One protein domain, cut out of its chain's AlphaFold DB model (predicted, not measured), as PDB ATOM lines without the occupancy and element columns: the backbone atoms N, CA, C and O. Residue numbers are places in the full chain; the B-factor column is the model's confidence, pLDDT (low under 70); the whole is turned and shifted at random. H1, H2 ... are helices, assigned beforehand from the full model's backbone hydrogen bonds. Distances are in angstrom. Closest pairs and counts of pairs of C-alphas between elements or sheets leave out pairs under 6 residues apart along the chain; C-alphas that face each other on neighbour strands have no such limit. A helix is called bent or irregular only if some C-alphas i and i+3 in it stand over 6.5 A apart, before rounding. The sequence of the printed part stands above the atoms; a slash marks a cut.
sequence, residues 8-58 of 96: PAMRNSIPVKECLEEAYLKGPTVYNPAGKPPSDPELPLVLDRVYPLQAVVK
ATOM      1  N   PRO A   8     208.460 232.571 181.425       97.56
ATOM      2  CA  PRO A   8     209.660 232.327 180.623       97.56
ATOM      3  C   PRO A   8     209.486 232.632 179.129       97.56
ATOM      4  O   PRO A   8     210.438 233.047 178.474       97.56
ATOM      5  N   ALA A   9     208.278 232.477 178.579       97.56
ATOM      6  CA  ALA A   9     208.005 232.782 177.179       97.56
ATOM      7  C   ALA A   9     207.926 234.285 176.874       97.56
ATOM      8  O   ALA A   9     207.948 234.652 175.702       97.56
ATOM      9  N   MET A  10     207.919 235.169 177.883       97.00
ATOM     10  CA  MET A  10     208.011 236.618 177.653       97.00
ATOM     11  C   MET A  10     209.310 237.011 176.940       97.00
ATOM     12  O   MET A  10     209.322 237.977 176.185       97.00
ATOM     13  N   ARG A  11     210.385 236.221 177.085       97.44
ATOM     14  CA  ARG A  11     211.639 236.443 176.352       97.44
ATOM     15  C   ARG A  11     211.566 236.075 174.866       97.44
ATOM     16  O   ARG A  11     212.535 236.283 174.157       97.44
ATOM     17  N   ASN A  12     210.458 235.529 174.361       97.75
ATOM     18  CA  ASN A  12     210.348 235.070 172.966       97.75
ATOM     19  C   ASN A  12     210.372 236.193 171.917       97.75
ATOM     20  O   ASN A  12     210.419 235.884 170.723       97.75
ATOM     21  N   SER A  13     210.280 237.456 172.335       97.44
ATOM     22  CA  SER A  13     210.493 238.641 171.495       97.44
ATOM     23  C   SER A  13     211.943 239.140 171.512       97.44
ATOM     24  O   SER A  13     212.271 240.043 170.749       97.44
ATOM     25  N   ILE A  14     212.802 238.559 172.356       97.62
ATOM     26  CA  ILE A  14     214.199 238.952 172.550       97.62
ATOM     27  C   ILE A  14     215.097 237.778 172.123       97.62
ATOM     28  O   ILE A  14     214.871 236.640 172.549       97.62
ATOM     29  N   PRO A  15     216.129 237.998 171.291       97.44
ATOM     30  CA  PRO A  15     217.069 236.943 170.937       97.44
ATOM     31  C   PRO A  15     217.764 236.352 172.169       97.44
ATOM     32  O   PRO A  15     218.263 237.079 173.025       97.44
ATOM     33  N   VAL A  16     217.885 235.020 172.225       96.56
ATOM     34  CA  VAL A  16     218.546 234.303 173.339       96.56
ATOM     35  C   VAL A  16     219.948 234.842 173.615       96.56
ATOM     36  O   VAL A  16     220.345 234.967 174.771       96.56
ATOM     37  N   LYS A  17     220.685 235.198 172.557       95.56
ATOM     38  CA  LYS A  17     222.012 235.805 172.666       95.56
ATOM     39  C   LYS A  17     221.986 237.069 173.528       95.56
ATOM     40  O   LYS A  17     222.807 237.186 174.426       95.56
ATOM     41  N   GLU A  18     221.040 237.975 173.291       96.75
ATOM     42  CA  GLU A  18     220.917 239.214 174.067       96.75
ATOM     43  C   GLU A  18     220.565 238.920 175.527       96.75
ATOM     44  O   GLU A  18     221.174 239.496 176.425       96.75
ATOM     45  N   CYS A  19     219.667 237.959 175.779       96.69
ATOM     46  CA  CYS A  19     219.347 237.526 177.141       96.69
ATOM     47  C   CYS A  19     220.584 237.006 177.894       96.69
ATOM     48  O   CYS A  19     220.783 237.342 179.060       96.69
ATOM     49  N   LEU A  20     221.417 236.184 177.242       95.94
ATOM     50  CA  LEU A  20     222.630 235.625 177.846       95.94
ATOM     51  C   LEU A  20     223.724 236.684 178.035       95.94
ATOM     52  O   LEU A  20     224.420 236.670 179.048       95.94
ATOM     53  N   GLU A  21     223.882 237.605 177.084       96.31
ATOM     54  CA  GLU A  21     224.827 238.715 177.214       96.31
ATOM     55  C   GLU A  21     224.457 239.627 178.384       96.31
ATOM     56  O   GLU A  21     225.336 239.992 179.162       96.31
ATOM     57  N   GLU A  22     223.176 239.957 178.553       96.12
ATOM     58  CA  GLU A  22     222.722 240.746 179.700       96.12
ATOM     59  C   GLU A  22     222.988 240.012 181.019       96.12
ATOM     60  O   GLU A  22     223.611 240.564 181.924       96.12
ATOM     61  N   ALA A  23     222.606 238.735 181.101       96.00
ATOM     62  CA  ALA A  23     222.734 237.947 182.324       96.00
ATOM     63  C   ALA A  23     224.189 237.693 182.761       96.00
ATOM     64  O   ALA A  23     224.460 237.632 183.960       96.00
ATOM     65  N   TYR A  24     225.123 237.524 181.815       96.88
ATOM     66  CA  TYR A  24     226.477 237.035 182.115       96.88
ATOM     67  C   TYR A  24     227.620 237.974 181.729       96.88
ATOM     68  O   TYR A  24     228.767 237.671 182.071       96.88
ATOM     69  N   LEU A  25     227.354 239.079 181.022       97.12
ATOM     70  CA  LEU A  25     228.393 240.015 180.570       97.12
ATOM     71  C   LEU A  25     228.076 241.481 180.882       97.12
ATOM     72  O   LEU A  25     228.953 242.191 181.361       97.12
ATOM     73  N   LYS A  26     226.863 241.942 180.562       96.75
ATOM     74  CA  LYS A  26     226.506 243.372 180.535       96.75
ATOM     75  C   LYS A  26     225.748 243.850 181.773       96.75
ATOM     76  O   LYS A  26     225.671 245.057 181.990       96.75
ATOM     77  N   GLY A  27     225.229 242.930 182.586       96.12
ATOM     78  CA  GLY A  27     224.496 243.274 183.797       96.12
ATOM     79  C   GLY A  27     225.341 244.112 184.773       96.12
ATOM     80  O   GLY A  27     226.534 243.857 184.944       96.12
ATOM     81  N   PRO A  28     224.737 245.092 185.467       96.44
ATOM     82  CA  PRO A  28     225.461 246.114 186.234       96.44
ATOM     83  C   PRO A  28     226.291 245.560 187.400       96.44
ATOM     84  O   PRO A  28     227.237 246.199 187.853       96.44
ATOM     85  N   THR A  29     225.927 244.385 187.906       96.44
ATOM     86  CA  THR A  29     226.578 243.718 189.041       96.44
ATOM     87  C   THR A  29     227.382 242.487 188.625       96.44
ATOM     88  O   THR A  29     227.896 241.769 189.483       96.44
ATOM     89  N   VAL A  30     227.494 242.214 187.322       96.81
ATOM     90  CA  VAL A  30     228.189 241.033 186.815       96.81
ATOM     91  C   VAL A  30     229.697 241.195 187.000       96.81
ATOM     92  O   VAL A  30     230.325 242.080 186.422       96.81
ATOM     93  N   TYR A  31     230.299 240.281 187.760       96.50
ATOM     94  CA  TYR A  31     231.748 240.110 187.824       96.50
ATOM     95  C   TYR A  31     232.153 238.870 187.019       96.50
ATOM     96  O   TYR A  31     232.030 237.741 187.491       96.50
ATOM     97  N   ASN A  32     232.629 239.083 185.792       96.62
ATOM     98  CA  ASN A  32     233.073 238.015 184.893       96.62
ATOM     99  C   ASN A  32     234.388 238.401 184.186       96.62
ATOM    100  O   ASN A  32     234.360 238.861 183.042       96.62
ATOM    101  N   PRO A  33     235.555 238.211 184.835       94.94
ATOM    102  CA  PRO A  33     236.856 238.572 184.261       94.94
ATOM    103  C   PRO A  33     237.183 237.871 182.936       94.94
ATOM    104  O   PRO A  33     237.966 238.389 182.146       94.94
ATOM    105  N   ALA A  34     236.596 236.697 182.683       94.62
ATOM    106  CA  ALA A  34     236.812 235.941 181.452       94.62
ATOM    107  C   ALA A  34     236.073 236.540 180.243       94.62
ATOM    108  O   ALA A  34     236.415 236.212 179.106       94.62
ATOM    109  N   GLY A  35     235.059 237.384 180.471       94.94
ATOM    110  CA  GLY A  35     234.303 238.063 179.417       94.94
ATOM    111  C   GLY A  35     233.567 237.115 178.467       94.94
ATOM    112  O   GLY A  35     233.361 237.451 177.301       94.94
ATOM    113  N   LYS A  36     233.208 235.913 178.932       94.62
ATOM    114  CA  LYS A  36     232.544 234.878 178.127       94.62
ATOM    115  C   LYS A  36     231.309 234.331 178.848       94.62
ATOM    116  O   LYS A  36     231.369 234.153 180.067       94.62
ATOM    117  N   PRO A  37     230.211 234.039 178.128       94.12
ATOM    118  CA  PRO A  37     229.090 233.294 178.689       94.12
ATOM    119  C   PRO A  37     229.494 231.861 179.084       94.12
ATOM    120  O   PRO A  37     230.452 231.318 178.516       94.12
ATOM    121  N   PRO A  38     228.751 231.219 180.005       94.44
ATOM    122  CA  PRO A  38     228.911 229.797 180.297       94.44
ATOM    123  C   PRO A  38     228.785 228.944 179.027       94.44
ATOM    124  O   PRO A  38     227.877 229.149 178.222       94.44
ATOM    125  N   SER A  39     229.717 228.010 178.834       94.50
ATOM    126  CA  SER A  39     229.810 227.168 177.627       94.50
ATOM    127  C   SER A  39     230.325 225.755 177.925       94.50
ATOM    128  O   SER A  39     230.874 225.091 177.048       94.50
ATOM    129  N   ASP A  40     230.163 225.302 179.168       96.94
ATOM    130  CA  ASP A  40     230.489 223.930 179.551       96.94
ATOM    131  C   ASP A  40     229.629 222.932 178.741       96.94
ATOM    132  O   ASP A  40     228.427 223.174 178.602       96.94
ATOM    133  N   PRO A  41     230.200 221.837 178.198       96.44
ATOM    134  CA  PRO A  41     229.443 220.811 177.479       96.44
ATOM    135  C   PRO A  41     228.282 220.182 178.263       96.44
ATOM    136  O   PRO A  41     227.364 219.646 177.645       96.44
ATOM    137  N   GLU A  42     228.301 220.229 179.599       97.69
ATOM    138  CA  GLU A  42     227.194 219.768 180.444       97.69
ATOM    139  C   GLU A  42     225.970 220.696 180.383       97.69
ATOM    140  O   GLU A  42     224.857 220.293 180.730       97.69
ATOM    141  N   LEU A  43     226.145 221.942 179.926       96.56
ATOM    142  CA  LEU A  43     225.054 222.896 179.789       96.56
ATOM    143  C   LEU A  43     224.290 222.656 178.480       96.56
ATOM    144  O   LEU A  43     224.879 222.681 177.395       96.56
ATOM    145  N   PRO A  44     222.959 222.490 178.538       96.69
ATOM    146  CA  PRO A  44     222.167 222.323 177.335       96.69
ATOM    147  C   PRO A  44     222.111 223.625 176.535       96.69
ATOM    148  O   PRO A  44     222.070 224.732 177.081       96.69
ATOM    149  N   LEU A  45     222.012 223.484 175.214       95.19
ATOM    150  CA  LEU A  45     221.704 224.609 174.341       95.19
ATOM    151  C   LEU A  45     220.302 225.140 174.654       95.19
ATOM    152  O   LEU A  45     219.313 224.405 174.624       95.19
ATOM    153  N   VAL A  46     220.212 226.441 174.920       95.81
ATOM    154  CA  VAL A  46     218.928 227.118 175.106       95.81
ATOM    155  C   VAL A  46     218.263 227.294 173.742       95.81
ATOM    156  O   VAL A  46     218.842 227.895 172.836       95.81
ATOM    157  N   LEU A  47     217.037 226.787 173.605       96.75
ATOM    158  CA  LEU A  47     216.248 226.915 172.378       96.75
ATOM    159  C   LEU A  47     216.001 228.375 171.997       96.75
ATOM    160  O   LEU A  47     215.873 229.246 172.860       96.75
ATOM    161  N   ASP A  48     215.828 228.613 170.701       96.00
ATOM    162  CA  ASP A  48     215.544 229.924 170.117       96.00
ATOM    163  C   ASP A  48     214.325 230.601 170.760       96.00
ATOM    164  O   ASP A  48     214.344 231.804 171.019       96.00
ATOM    165  N   ARG A  49     213.301 229.823 171.122       97.25
ATOM    166  CA  ARG A  49     212.091 230.267 171.826       97.25
ATOM    167  C   ARG A  49     211.713 229.275 172.924       97.25
ATOM    168  O   ARG A  49     212.129 228.120 172.925       97.25
ATOM    169  N   VAL A  50     210.929 229.736 173.887       98.00
ATOM    170  CA  VAL A  50     210.227 228.875 174.838       98.00
ATOM    171  C   VAL A  50     208.936 228.411 174.181       98.00
ATOM    172  O   VAL A  50     208.131 229.235 173.742       98.00
ATOM    173  N   TYR A  51     208.733 227.101 174.156       97.81
ATOM    174  CA  TYR A  51     207.552 226.465 173.588       97.81
ATOM    175  C   TYR A  51     206.696 225.861 174.709       97.81
ATOM    176  O   TYR A  51     207.249 225.319 175.669       97.81
ATOM    177  N   PRO A  52     205.356 225.938 174.626       97.81
ATOM    178  CA  PRO A  52     204.496 225.143 175.493       97.81
ATOM    179  C   PRO A  52     204.586 223.655 175.107       97.81
ATOM    180  O   PRO A  52     204.938 223.324 173.973       97.81
ATOM    181  N   LEU A  53     204.257 222.742 176.025       97.94
ATOM    182  CA  LEU A  53     204.497 221.304 175.824       97.94
ATOM    183  C   LEU A  53     203.744 220.732 174.616       97.94
ATOM    184  O   LEU A  53     204.301 219.919 173.879       97.94
ATOM    185  N   GLN A  54     202.519 221.201 174.364       97.31
ATOM    186  CA  GLN A  54     201.703 220.731 173.243       97.31
ATOM    187  C   GLN A  54     202.261 221.092 171.859       97.31
ATOM    188  O   GLN A  54     201.780 220.576 170.856       97.31
ATOM    189  N   ALA A  55     203.260 221.979 171.784       97.19
ATOM    190  CA  ALA A  55     203.965 222.259 170.535       97.19
ATOM    191  C   ALA A  55     204.958 221.145 170.156       97.19
ATOM    192  O   ALA A  55     205.405 221.099 169.014       97.19
ATOM    193  N   VAL A  56     205.320 220.272 171.105       97.50
ATOM    194  CA  VAL A  56     206.371 219.257 170.936       97.50
ATOM    195  C   VAL A  56     205.814 217.839 171.046       97.50
ATOM    196  O   VAL A  56     206.234 216.955 170.305       97.50
ATOM    197  N   VAL A  57     204.865 217.608 171.955       98.06
ATOM    198  CA  VAL A  57     204.277 216.282 172.198       98.06
ATOM    199  C   VAL A  57     202.765 216.372 172.367       98.06
ATOM    200  O   VAL A  57     202.226 217.418 172.722       98.06
ATOM    201  N   LYS A  58     202.063 215.256 172.143       98.19
ATOM    202  CA  LYS A  58     200.632 215.165 172.448       98.19
ATOM    203  C   LYS A  58     200.424 215.255 173.965       98.19
ATOM    204  O   LYS A  58     201.094 214.555 174.717       98.19
TER     205      LYS A  58
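This is residues 8 to 58 of the 96 residues of the protein "NADP oxidoreductase" of Lentisphaerae bacterium (UniProt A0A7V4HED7). With little regular structure, this is a loose, flat chain: two short helices, H1 then H2, make a corner, and the long stretch of residues 27 to 58 folds back past them, its loop of residues 39 to 45 and its end, residues 53 to 58, sticking out. The printed part has 51 residues, 17 in the two named helices, with no named strand; the class is all helix. The radius of gyration of the C-alphas is 13.6 A, and the spans are 45 by 25 by 13 A.

H1, residues 8 to 13, begins at C-alpha 8 (209.660, 232.327, 180.623) and is 11.1 A long. H2, residues 16 to 26, is 14.0 A long and ends at C-alpha 26 (226.506, 243.372, 180.535). Both are only just irregular: C-alphas 10 and 13 are 6.9 A apart, C-alphas 23 and 26 6.8 A.

H1 and H2 are close but not clearly touching, their closest C-alphas, of Arg 11 and Cys 19, 7.8 A apart. Their lines are about perpendicular, at 76 degrees. Within hydrogen-bond range are 0 of 2 O i to N i+4 pairs in H1, beside 2 of 3 O i to N i+3 pairs, and 6 of 7 O i to N i+4 pairs in H2.

The C-alphas farthest apart, of Pro 33 and Lys 58, are 44.7 A apart. The printed part has no cut, the link H1 to H2 is tight, and no printed residue is under 70 in pLDDT.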